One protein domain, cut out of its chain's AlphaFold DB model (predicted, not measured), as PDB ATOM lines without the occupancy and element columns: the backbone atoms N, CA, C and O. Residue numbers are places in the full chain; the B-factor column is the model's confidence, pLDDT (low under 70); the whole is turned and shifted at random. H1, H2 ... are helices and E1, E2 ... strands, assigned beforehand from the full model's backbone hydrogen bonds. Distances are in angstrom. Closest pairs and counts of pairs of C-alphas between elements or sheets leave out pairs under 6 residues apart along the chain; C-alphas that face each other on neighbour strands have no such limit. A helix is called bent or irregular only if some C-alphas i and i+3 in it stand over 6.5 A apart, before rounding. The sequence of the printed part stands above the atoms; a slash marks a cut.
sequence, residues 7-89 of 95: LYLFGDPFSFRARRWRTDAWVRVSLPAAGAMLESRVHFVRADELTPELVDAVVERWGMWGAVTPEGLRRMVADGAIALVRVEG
ATOM      1  N   LEU A   7     -38.322 -23.963 -89.976       88.31
ATOM      2  CA  LEU A   7     -39.711 -23.683 -90.305       88.31
ATOM      3  C   LEU A   7     -40.252 -22.590 -89.386       88.31
ATOM      4  O   LEU A   7     -40.269 -22.753 -88.167       88.31
ATOM      5  N   TYR A   8     -40.762 -21.511 -89.976       90.50
ATOM      6  CA  TYR A   8     -41.525 -20.498 -89.254       90.50
ATOM      7  C   TYR A   8     -43.023 -20.707 -89.467       90.50
ATOM      8  O   TYR A   8     -43.483 -20.858 -90.600       90.50
ATOM      9  N   LEU A   9     -43.783 -20.705 -88.373       90.44
ATOM     10  CA  LEU A   9     -45.240 -20.771 -88.383       90.44
ATOM     11  C   LEU A   9     -45.804 -19.498 -87.749       90.44
ATOM     12  O   LEU A   9     -45.394 -19.108 -86.657       90.44
ATOM     13  N   PHE A  10     -46.763 -18.884 -88.432       89.62
ATOM     14  CA  PHE A  10     -47.468 -17.684 -87.991       89.62
ATOM     15  C   PHE A  10     -48.918 -18.042 -87.650       89.62
ATOM     16  O   PHE A  10     -49.567 -18.758 -88.418       89.62
ATOM     17  N   GLY A  11     -49.443 -17.577 -86.516       90.06
ATOM     18  CA  GLY A  11     -50.834 -17.851 -86.161       90.06
ATOM     19  C   GLY A  11     -51.321 -17.231 -84.856       90.06
ATOM     20  O   GLY A  11     -50.658 -16.400 -84.239       90.06
ATOM     21  N   ASP A  12     -52.513 -17.668 -84.445       91.31
ATOM     22  CA  ASP A  12     -53.196 -17.181 -83.246       91.31
ATOM     23  C   ASP A  12     -52.525 -17.716 -81.958       91.31
ATOM     24  O   ASP A  12     -52.479 -18.942 -81.738       91.31
ATOM     25  N   PRO A  13     -52.043 -16.822 -81.073       92.69
ATOM     26  CA  PRO A  13     -51.377 -17.180 -79.826       92.69
ATOM     27  C   PRO A  13     -52.316 -17.835 -78.806       92.69
ATOM     28  O   PRO A  13     -51.838 -18.512 -77.889       92.69
ATOM     29  N   PHE A  14     -53.630 -17.678 -78.932       93.62
ATOM     30  CA  PHE A  14     -54.624 -18.247 -78.023       93.62
ATOM     31  C   PHE A  14     -55.220 -19.559 -78.519       93.62
ATOM     32  O   PHE A  14     -55.951 -20.208 -77.761       93.62
ATOM     33  N   SER A  15     -54.861 -19.987 -79.731       95.31
ATOM     34  CA  SER A  15     -55.274 -21.273 -80.285       95.31
ATOM     35  C   SER A  15     -54.926 -22.438 -79.351       95.31
ATOM     36  O   SER A  15     -53.922 -22.423 -78.629       95.31
ATOM     37  N   PHE A  16     -55.733 -23.503 -79.398       95.31
ATOM     38  CA  PHE A  16     -55.466 -24.730 -78.636       95.31
ATOM     39  C   PHE A  16     -54.055 -25.273 -78.904       95.31
ATOM     40  O   PHE A  16     -53.362 -25.711 -77.989       95.31
ATOM     41  N   ARG A  17     -53.600 -25.172 -80.158       94.25
ATOM     42  CA  ARG A  17     -52.259 -25.577 -80.584       94.25
ATOM     43  C   ARG A  17     -51.165 -24.754 -79.898       94.25
ATOM     44  O   ARG A  17     -50.264 -25.338 -79.309       94.25
ATOM     45  N   ALA A  18     -51.272 -23.425 -79.911       94.31
ATOM     46  CA  ALA A  18     -50.308 -22.558 -79.236       94.31
ATOM     47  C   ALA A  18     -50.291 -22.793 -77.717       94.31
ATOM     48  O   ALA A  18     -49.224 -22.835 -77.111       94.31
ATOM     49  N   ARG A  19     -51.459 -23.003 -77.094       95.31
ATOM     50  CA  ARG A  19     -51.553 -23.367 -75.669       95.31
ATOM     51  C   ARG A  19     -50.847 -24.686 -75.376       95.31
ATOM     52  O   ARG A  19     -50.051 -24.731 -74.446       95.31
ATOM     53  N   ARG A  20     -51.082 -25.721 -76.193       95.75
ATOM     54  CA  ARG A  20     -50.379 -27.005 -76.077       95.75
ATOM     55  C   ARG A  20     -48.868 -26.797 -76.133       95.75
ATOM     56  O   ARG A  20     -48.185 -27.291 -75.251       95.75
ATOM     57  N   TRP A  21     -48.362 -26.048 -77.112       95.62
ATOM     58  CA  TRP A  21     -46.919 -25.860 -77.304       95.62
ATOM     59  C   TRP A  21     -46.209 -25.118 -76.178       95.62
ATOM     60  O   TRP A  21     -45.022 -25.340 -75.967       95.62
ATOM     61  N   ARG A  22     -46.920 -24.271 -75.428       94.44
ATOM     62  CA  ARG A  22     -46.362 -23.649 -74.218       94.44
ATOM     63  C   ARG A  22     -46.133 -24.659 -73.090       94.44
ATOM     64  O   ARG A  22     -45.242 -24.446 -72.278       94.44
ATOM     65  N   THR A  23     -46.918 -25.735 -73.043       95.75
ATOM     66  CA  THR A  23     -46.800 -26.798 -72.030       95.75
ATOM     67  C   THR A  23     -45.933 -27.961 -72.515       95.75
ATOM     68  O   THR A  23     -45.148 -28.513 -71.753       95.75
ATOM     69  N   ASP A  24     -46.071 -28.330 -73.787       95.88
ATOM     70  CA  ASP A  24     -45.356 -29.404 -74.470       95.88
ATOM     71  C   ASP A  24     -44.941 -28.920 -75.863       95.88
ATOM     72  O   ASP A  24     -45.727 -28.934 -76.816       95.88
ATOM     73  N   ALA A  25     -43.691 -28.474 -75.964       94.25
ATOM     74  CA  ALA A  25     -43.135 -27.902 -77.181       94.25
ATOM     75  C   ALA A  25     -42.827 -28.946 -78.268       94.25
ATOM     76  O   ALA A  25     -42.436 -28.552 -79.364       94.25
ATOM     77  N   TRP A  26     -42.948 -30.250 -77.996       94.69
ATOM     78  CA  TRP A  26     -42.610 -31.275 -78.980       94.69
ATOM     79  C   TRP A  26     -43.638 -31.331 -80.115       94.69
ATOM     80  O   TRP A  26     -44.853 -31.364 -79.894       94.69
ATOM     81  N   VAL A  27     -43.146 -31.358 -81.352       92.44
ATOM     82  CA  VAL A  27     -43.960 -31.416 -82.564       92.44
ATOM     83  C   VAL A  27     -43.385 -32.367 -83.592       92.44
ATOM     84  O   VAL A  27     -42.176 -32.494 -83.764       92.44
ATOM     85  N   ARG A  28     -44.304 -32.973 -84.340       90.44
ATOM     86  CA  ARG A  28     -44.041 -33.668 -85.592       90.44
ATOM     87  C   ARG A  28     -44.788 -32.926 -86.701       90.44
ATOM     88  O   ARG A  28     -46.012 -32.815 -86.640       90.44
ATOM     89  N   VAL A  29     -44.065 -32.384 -87.676       87.94
ATOM     90  CA  VAL A  29     -44.610 -31.594 -88.786       87.94
ATOM     91  C   VAL A  29     -44.336 -32.313 -90.099       87.94
ATOM     92  O   VAL A  29     -43.186 -32.517 -90.473       87.94
ATOM     93  N   SER A  30     -45.402 -32.672 -90.812       87.38
ATOM     94  CA  SER A  30     -45.293 -33.174 -92.182       87.38
ATOM     95  C   SER A  30     -45.091 -32.002 -93.141       87.38
ATOM     96  O   SER A  30     -45.788 -30.988 -93.036       87.38
ATOM     97  N   LEU A  31     -44.147 -32.145 -94.069       84.94
ATOM     98  CA  LEU A  31     -43.829 -31.193 -95.130       84.94
ATOM     99  C   LEU A  31     -44.153 -31.852 -96.482       84.94
ATOM    100  O   LEU A  31     -43.256 -32.409 -97.118       84.94
ATOM    101  N   PRO A  32     -45.418 -31.807 -96.947       82.00
ATOM    102  CA  PRO A  32     -45.866 -32.611 -98.086       82.00
ATOM    103  C   PRO A  32     -45.109 -32.297 -99.376       82.00
ATOM    104  O   PRO A  32     -44.719 -33.205-100.097       82.00
ATOM    105  N   ALA A  33     -44.838 -31.012 -99.630       81.06
ATOM    106  CA  ALA A  33     -44.100 -30.573-100.813       81.06
ATOM    107  C   ALA A  33     -42.644 -31.072-100.844       81.06
ATOM    108  O   ALA A  33     -42.055 -31.156-101.914       81.06
ATOM    109  N   ALA A  34     -42.076 -31.405 -99.682       79.19
ATOM    110  CA  ALA A  34     -40.724 -31.940 -99.552       79.19
ATOM    111  C   ALA A  34     -40.704 -33.464 -99.330       79.19
ATOM    112  O   ALA A  34     -39.626 -34.037 -99.218       79.19
ATOM    113  N   GLY A  35     -41.869 -34.115 -99.205       82.19
ATOM    114  CA  GLY A  35     -41.956 -35.530 -98.827       82.19
ATOM    115  C   GLY A  35     -41.283 -35.851 -97.485       82.19
ATOM    116  O   GLY A  35     -40.836 -36.974 -97.283       82.19
ATOM    117  N   ALA A  36     -41.172 -34.868 -96.587       82.44
ATOM    118  CA  ALA A  36     -40.352 -34.961 -95.381       82.44
ATOM    119  C   ALA A  36     -41.185 -34.851 -94.099       82.44
ATOM    120  O   ALA A  36     -42.270 -34.264 -94.081       82.44
ATOM    121  N   MET A  37     -40.639 -35.385 -93.007       83.94
ATOM    122  CA  MET A  37     -41.174 -35.228 -91.657       83.94
ATOM    123  C   MET A  37     -40.136 -34.529 -90.781       83.94
ATOM    124  O   MET A  37     -38.967 -34.910 -90.769       83.94
ATOM    125  N   LEU A  38     -40.573 -33.518 -90.040       85.06
ATOM    126  CA  LEU A  38     -39.758 -32.772 -89.092       85.06
ATOM    127  C   LEU A  38     -40.199 -33.119 -87.673       85.06
ATOM    128  O   LEU A  38     -41.356 -32.895 -87.324       85.06
ATOM    129  N   GLU A  39     -39.291 -33.628 -86.851       88.88
ATOM    130  CA  GLU A  39     -39.535 -33.866 -85.427       88.88
ATOM    131  C   GLU A  39     -38.632 -32.971 -84.602       88.88
ATOM    132  O   GLU A  39     -37.410 -33.072 -84.695       88.88
ATOM    133  N   SER A  40     -39.230 -32.056 -83.841       91.50
ATOM    134  CA  SER A  40     -38.460 -31.106 -83.047       91.50
ATOM    135  C   SER A  40     -39.299 -30.371 -82.006       91.50
ATOM    136  O   SER A  40     -40.450 -30.714 -81.738       91.50
ATOM    137  N   ARG A  41     -38.707 -29.340 -81.406       92.62
ATOM    138  CA  ARG A  41     -39.329 -28.414 -80.475       92.62
ATOM    139  C   ARG A  41     -39.765 -27.123 -81.162       92.62
ATOM    140  O   ARG A  41     -39.107 -26.608 -82.061       92.62
ATOM    141  N   VAL A  42     -40.889 -26.600 -80.690       94.56
ATOM    142  CA  VAL A  42     -41.402 -25.271 -81.016       94.56
ATOM    143  C   VAL A  42     -40.734 -24.239 -80.116       94.56
ATOM    144  O   VAL A  42     -40.747 -24.366 -78.893       94.56
ATOM    145  N   HIS A  43     -40.219 -23.180 -80.726       95.19
ATOM    146  CA  HIS A  43     -39.670 -22.010 -80.057       95.19
ATOM    147  C   HIS A  43     -40.539 -20.802 -80.392       95.19
ATOM    148  O   HIS A  43     -40.697 -20.460 -81.562       95.19
ATOM    149  N   PHE A  44     -41.131 -20.160 -79.387       95.12
ATOM    150  CA  PHE A  44     -41.846 -18.902 -79.600       95.12
ATOM    151  C   PHE A  44     -40.830 -17.789 -79.818       95.12
ATOM    152  O   PHE A  44     -40.015 -17.530 -78.937       95.12
ATOM    153  N   VAL A  45     -40.884 -17.166 -80.993       95.06
ATOM    154  CA  VAL A  45     -39.984 -16.079 -81.373       95.06
ATOM    155  C   VAL A  45     -40.388 -14.831 -80.605       95.06
ATOM    156  O   VAL A  45     -41.551 -14.422 -80.641       95.06
ATOM    157  N   ARG A  46     -39.429 -14.229 -79.912       94.25
ATOM    158  CA  ARG A  46     -39.608 -12.959 -79.214       94.25
ATOM    159  C   ARG A  46     -39.290 -11.786 -80.136       94.25
ATOM    160  O   ARG A  46     -38.621 -11.929 -81.156       94.25
ATOM    161  N   ALA A  47     -39.758 -10.596 -79.768       91.62
ATOM    162  CA  ALA A  47     -39.570  -9.403 -80.592       91.62
ATOM    163  C   ALA A  47     -38.088  -9.023 -80.776       91.62
ATOM    164  O   ALA A  47     -37.722  -8.508 -81.828       91.62
ATOM    165  N   ASP A  48     -37.241  -9.312 -79.786       92.62
ATOM    166  CA  ASP A  48     -35.790  -9.104 -79.820       92.62
ATOM    167  C   ASP A  48     -35.040 -10.114 -80.706       92.62
ATOM    168  O   ASP A  48     -33.891  -9.877 -81.069       92.62
ATOM    169  N   GLU A  49     -35.695 -11.200 -81.121       92.94
ATOM    170  CA  GLU A  49     -35.141 -12.211 -82.031       92.94
ATOM    171  C   GLU A  49     -35.505 -11.948 -83.507       92.94
ATOM    172  O   GLU A  49     -35.093 -12.690 -84.402       92.94
ATOM    173  N   LEU A  50     -36.284 -10.897 -83.790       92.12
ATOM    174  CA  LEU A  50     -36.715 -10.535 -85.140       92.12
ATOM    175  C   LEU A  50     -35.615  -9.780 -85.899       92.12
ATOM    176  O   LEU A  50     -35.544  -8.547 -85.867       92.12
ATOM    177  N   THR A  51     -34.790 -10.520 -86.638       92.19
ATOM    178  CA  THR A  51     -33.820  -9.920 -87.566       92.19
ATOM    179  C   THR A  51     -34.529  -9.230 -88.742       92.19
ATOM    180  O   THR A  51     -35.665  -9.596 -89.069       92.19
ATOM    181  N   PRO A  52     -33.894  -8.245 -89.408       90.88
ATOM    182  CA  PRO A  52     -34.463  -7.606 -90.596       90.88
ATOM    183  C   PRO A  52     -34.902  -8.613 -91.668       90.88
ATOM    184  O   PRO A  52     -36.012  -8.530 -92.180       90.88
ATOM    185  N   GLU A  53     -34.092  -9.641 -91.922       90.31
ATOM    186  CA  GLU A  53     -34.342 -10.638 -92.965       90.31
ATOM    187  C   GLU A  53     -35.542 -11.537 -92.645       90.31
ATOM    188  O   GLU A  53     -36.255 -11.980 -93.553       90.31
ATOM    189  N   LEU A  54     -35.758 -11.842 -91.359       89.56
ATOM    190  CA  LEU A  54     -36.929 -12.589 -90.909       89.56
ATOM    191  C   LEU A  54     -38.187 -11.729 -91.015       89.56
ATOM    192  O   LEU A  54     -39.219 -12.219 -91.466       89.56
ATOM    193  N   VAL A  55     -38.097 -10.456 -90.628       91.94
ATOM    194  CA  VAL A  55     -39.210  -9.511 -90.734       91.94
ATOM    195  C   VAL A  55     -39.647  -9.358 -92.184       91.94
ATOM    196  O   VAL A  55     -40.827  -9.551 -92.467       91.94
ATOM    197  N   ASP A  56     -38.713  -9.120 -93.101       90.38
ATOM    198  CA  ASP A  56     -39.019  -8.983 -94.525       90.38
ATOM    199  C   ASP A  56     -39.656 -10.260 -95.081       90.38
ATOM    200  O   ASP A  56     -40.699 -10.199 -95.727       90.38
ATOM    201  N   ALA A  57     -39.105 -11.435 -94.750       89.25
ATOM    202  CA  ALA A  57     -39.671 -12.713 -95.181       89.25
ATOM    203  C   ALA A  57     -41.087 -12.954 -94.632       89.25
ATOM    204  O   ALA A  57     -41.933 -13.536 -95.316       89.25
ATOM    205  N   VAL A  58     -41.355 -12.528 -93.391       89.50
ATOM    206  CA  VAL A  58     -42.679 -12.665 -92.778       89.50
ATOM    207  C   VAL A  58     -43.675 -11.705 -93.424       89.50
ATOM    208  O   VAL A  58     -44.785 -12.110 -93.766       89.50
ATOM    209  N   VAL A  59     -43.282 -10.447 -93.624       90.38
ATOM    210  CA  VAL A  59     -44.118  -9.418 -94.254       90.38
ATOM    211  C   VAL A  59     -44.426  -9.782 -95.705       90.38
ATOM    212  O   VAL A  59     -45.585  -9.723 -96.109       90.38
ATOM    213  N   GLU A  60     -43.439 -10.242 -96.471       89.25
ATOM    214  CA  GLU A  60     -43.626 -10.684 -97.857       89.25
ATOM    215  C   GLU A  60     -44.644 -11.831 -97.948       89.25
ATOM    216  O   GLU A  60     -45.532 -11.827 -98.802       89.25
ATOM    217  N   ARG A  61     -44.552 -12.813 -97.043       87.25
ATOM    218  CA  ARG A  61     -45.364 -14.033 -97.119       87.25
ATOM    219  C   ARG A  61     -46.745 -13.913 -96.474       87.25
ATOM    220  O   ARG A  61     -47.693 -14.518 -96.973       87.25
ATOM    221  N   TRP A  62     -46.865 -13.180 -95.370       86.19
ATOM    222  CA  TRP A  62     -48.089 -13.100 -94.561       86.19
ATOM    223  C   TRP A  62     -48.649 -11.681 -94.425       86.19
ATOM    224  O   TRP A  62     -49.709 -11.512 -93.828       86.19
ATOM    225  N   GLY A  63     -48.017 -10.662 -95.017       78.81
ATOM    226  CA  GLY A  63     -48.481  -9.272 -94.958       78.81
ATOM    227  C   GLY A  63     -49.928  -9.096 -95.418       78.81
ATOM    228  O   GLY A  63     -50.691  -8.364 -94.795       78.81
ATOM    229  N   MET A  64     -50.369  -9.855 -96.423       78.31
ATOM    230  CA  MET A  64     -51.756  -9.815 -96.913       78.31
ATOM    231  C   MET A  64     -52.782 -10.466 -95.968       78.31
ATOM    232  O   MET A  64     -53.981 -10.294 -96.163       78.31
ATOM    233  N   TRP A  65     -52.338 -11.201 -94.945       73.44
ATOM    234  CA  TRP A  65     -53.197 -11.902 -93.981       73.44
ATOM    235  C   TRP A  65     -53.474 -11.071 -92.716       73.44
ATOM    236  O   TRP A  65     -54.106 -11.561 -91.783       73.44
ATOM    237  N   GLY A  66     -53.014  -9.815 -92.677       67.88
ATOM    238  CA  GLY A  66     -53.234  -8.916 -91.539       67.88
ATOM    239  C   GLY A  66     -52.618  -7.515 -91.641       67.88
ATOM    240  O   GLY A  66     -52.554  -6.831 -90.629       67.88
ATOM    241  N   ALA A  67     -52.148  -7.093 -92.822       57.91
ATOM    242  CA  ALA A  67     -51.486  -5.810 -93.095       57.91
ATOM    243  C   ALA A  67     -50.364  -5.452 -92.097       57.91
ATOM    244  O   ALA A  67     -50.303  -4.342 -91.569       57.91
ATOM    245  N   VAL A  68     -49.459  -6.401 -91.835       76.31
ATOM    246  CA  VAL A  68     -48.298  -6.182 -90.962       76.31
ATOM    247  C   VAL A  68     -47.164  -5.496 -91.717       76.31
ATOM    248  O   VAL A  68     -46.562  -6.082 -92.611       76.31
ATOM    249  N   THR A  69     -46.855  -4.257 -91.334       89.06
ATOM    250  CA  THR A  69     -45.573  -3.606 -91.642       89.06
ATOM    251  C   THR A  69     -44.457  -4.203 -90.771       89.06
ATOM    252  O   THR A  69     -44.760  -4.859 -89.768       89.06
ATOM    253  N   PRO A  70     -43.168  -3.961 -91.077       91.62
ATOM    254  CA  PRO A  70     -42.063  -4.364 -90.208       91.62
ATOM    255  C   PRO A  70     -42.234  -3.930 -88.742       91.62
ATOM    256  O   PRO A  70     -41.997  -4.709 -87.817       91.62
ATOM    257  N   GLU A  71     -42.654  -2.690 -88.502       89.81
ATOM    258  CA  GLU A  71     -42.903  -2.147 -87.161       89.81
ATOM    259  C   GLU A  71     -44.133  -2.797 -86.522       89.81
ATOM    260  O   GLU A  71     -44.102  -3.160 -85.343       89.81
ATOM    261  N   GLY A  72     -45.198  -2.992 -87.309       90.88
ATOM    262  CA  GLY A  72     -46.420  -3.658 -86.871       90.88
ATOM    263  C   GLY A  72     -46.154  -5.088 -86.409       90.88
ATOM    264  O   GLY A  72     -46.576  -5.465 -85.319       90.88
ATOM    265  N   LEU A  73     -45.375  -5.856 -87.177       91.75
ATOM    266  CA  LEU A  73     -44.983  -7.216 -86.818       91.75
ATOM    267  C   LEU A  73     -44.241  -7.257 -85.479       91.75
ATOM    268  O   LEU A  73     -44.602  -8.043 -84.604       91.75
ATOM    269  N   ARG A  74     -43.230  -6.395 -85.295       92.19
ATOM    270  CA  ARG A  74     -42.451  -6.346 -84.045       92.19
ATOM    271  C   ARG A  74     -43.340  -6.055 -82.845       92.19
ATOM    272  O   ARG A  74     -43.233  -6.736 -81.828       92.19
ATOM    273  N   ARG A  75     -44.251  -5.090 -82.984       92.38
ATOM    274  CA  ARG A  75     -45.216  -4.756 -81.936       92.38
ATOM    275  C   ARG A  75     -46.163  -5.915 -81.640       92.38
ATOM    276  O   ARG A  75     -46.349  -6.258 -80.482       92.38
ATOM    277  N   MET A  76     -46.722  -6.553 -82.663       92.31
ATOM    278  CA  MET A  76     -47.661  -7.662 -82.477       92.31
ATOM    279  C   MET A  76     -47.010  -8.883 -81.821       92.31
ATOM    280  O   MET A  76     -47.664  -9.552 -81.024       92.31
ATOM    281  N   VAL A  77     -45.738  -9.165 -82.119       93.56
ATOM    282  CA  VAL A  77     -44.965 -10.200 -81.413       93.56
ATOM    283  C   VAL A  77     -44.704  -9.787 -79.962       93.56
ATOM    284  O   VAL A  77     -44.916 -10.594 -79.061       93.56
ATOM    285  N   ALA A  78     -44.279  -8.541 -79.718       93.62
ATOM    286  CA  ALA A  78     -43.986  -8.037 -78.373       93.62
ATOM    287  C   ALA A  78     -45.220  -8.049 -77.456       93.62
ATOM    288  O   ALA A  78     -45.142  -8.505 -76.316       93.62
ATOM    289  N   ASP A  79     -46.362  -7.608 -77.983       93.75
ATOM    290  CA  ASP A  79     -47.637  -7.542 -77.267       93.75
ATOM    291  C   ASP A  79     -48.312  -8.927 -77.165       93.75
ATOM    292  O   ASP A  79     -49.351  -9.077 -76.522       93.75
ATOM    293  N   GLY A  80     -47.748  -9.958 -77.811       91.69
ATOM    294  CA  GLY A  80     -48.320 -11.303 -77.861       91.69
ATOM    295  C   GLY A  80     -49.649 -11.374 -78.617       91.69
ATOM    296  O   GLY A  80     -50.427 -12.296 -78.383       91.69
ATOM    297  N   ALA A  81     -49.916 -10.412 -79.506       91.50
ATOM    298  CA  ALA A  81     -51.102 -10.369 -80.358       91.50
ATOM    299  C   ALA A  81     -51.047 -11.419 -81.479       91.50
ATOM    300  O   ALA A  81     -52.086 -11.876 -81.951       91.50
ATOM    301  N   ILE A  82     -49.838 -11.828 -81.879       92.12
ATOM    302  CA  ILE A  82     -49.607 -12.963 -82.778       92.12
ATOM    303  C   ILE A  82     -48.566 -13.911 -82.192       92.12
ATOM    304  O   ILE A  82     -47.694 -13.505 -81.425       92.12
ATOM    305  N   ALA A  83     -48.643 -15.185 -82.571       93.06
ATOM    306  CA  ALA A  83     -47.579 -16.146 -82.332       93.06
ATOM    307  C   ALA A  83     -46.789 -16.356 -83.623       93.06
ATOM    308  O   ALA A  83     -47.302 -16.928 -84.587       93.06
ATOM    309  N   LEU A  84     -45.527 -15.935 -83.609       94.00
ATOM    310  CA  LEU A  84     -44.521 -16.425 -84.537       94.00
ATOM    311  C   LEU A  84     -43.721 -17.506 -83.815       94.00
ATOM    312  O   LEU A  84     -43.173 -17.266 -82.740       94.00
ATOM    313  N   VAL A  85     -43.674 -18.704 -84.385       94.06
ATOM    314  CA  VAL A  85     -42.895 -19.804 -83.820       94.06
ATOM    315  C   VAL A  85     -41.909 -20.361 -84.830       94.06
ATOM    316  O   VAL A  85     -42.190 -20.414 -86.025       94.06
ATOM    317  N   ARG A  86     -40.759 -20.792 -84.325       93.69
ATOM    318  CA  ARG A  86     -39.668 -21.439 -85.046       93.69
ATOM    319  C   ARG A  86     -39.624 -22.911 -84.664       93.69
ATOM    320  O   ARG A  86     -39.670 -23.251 -83.485       93.69
ATOM    321  N   VAL A  87     -39.511 -23.771 -85.665       92.00
ATOM    322  CA  VAL A  87     -39.234 -25.198 -85.508       92.00
ATOM    323  C   VAL A  87     -37.963 -25.480 -86.283       92.00
ATOM    324  O   VAL A  87     -37.926 -25.342 -87.504       92.00
ATOM    325  N   GLU A  88     -36.906 -25.830 -85.570       85.88
ATOM    326  CA  GLU A  88     -35.640 -26.210 -86.187       85.88
ATOM    327  C   GLU A  88     -35.612 -27.705 -86.348       85.88
ATOM    328  O   GLU A  88     -35.917 -28.409 -85.399       85.88
ATOM    329  N   GLY A  89     -35.165 -28.235 -87.469       71.69
ATOM    330  CA  GLY A  89     -34.720 -29.611 -87.424       71.69
ATOM    331  C   GLY A  89     -33.733 -29.956 -88.503       71.69
ATOM    332  O   GLY A  89     -33.635 -29.321 -89.549       71.69
TER     333      GLY A  89
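What this domain is: This is residues 7 to 89 of the 95 residues of an uncharacterized protein of Chloroflexi bacterium (UniProt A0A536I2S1). A strongly twisted sheet of four strands, curled like part of a barrel, has the short helix H1 across it, while H2 and H3 make a corner beyond one end and the E2-E3 hairpin makes the other end. The printed part has 83 residues, with three named helices and four named strands in the order E1 H1 E2 E3 H2 H3 E4; its class is mixed. The sheet runs E1 E4 E3 E2, antiparallel throughout. The whole is compact, with a radius of gyration of the C-alphas of 13.0 A and spans of 33 by 28 by 21 A.

Where its parts are: E1, residues 7 to 11, begins at C-alpha 7 (-39.711, -23.683, -90.305). H1 is residues 16 to 23 and E2 residues 26 to 31, 16.2 A long. E3, residues 36 to 44, measures 22.6 A and bends by 64 degrees at residue 40. H2, residues 52 to 65, measures 19.5 A and is irregular: C-alphas 61 and 64 are 7.7 A apart. H3 is residues 70 to 78, 12.5 A long. E4, residues 83 to 88, measures 16.1 A and ends at C-alpha 88 (-35.640, -26.210, -86.187).

How they stand to each other: E1 and E4 are antiparallel, with N 9 and O 85 at 2.9 A. E3 pairs with E4 over residues 42 to 44, N 43 and O 86 at 2.8 A, and with E2 over residues 36 to 41, N 29 and O 38 at 2.8 A. H1 is on the sheet at a height of 7.6 A, only just over E3 with 3 of its 8 C-alphas, and runs across the strands at 74 degrees to E3 on the local plane. H2, with residues 55 to 59 alone, touches H3, about perpendicular at 89 degrees; their closest C-alphas, Val 55 and Pro 70, are 5.9 A apart. H2 and H3 only graze the sheet. Every O i to N i+4 pair is within hydrogen-bond range in H3, 3 of 4 in H1 and 8 of 10 in H2.

The domain as a whole: The farthest C-alphas, Gly 35 and Asp 79, are 35.8 A apart. The printed part has no cut and no long link. Mean pLDDT of the printed part is 89.4; residues 66 to 67 are under 70.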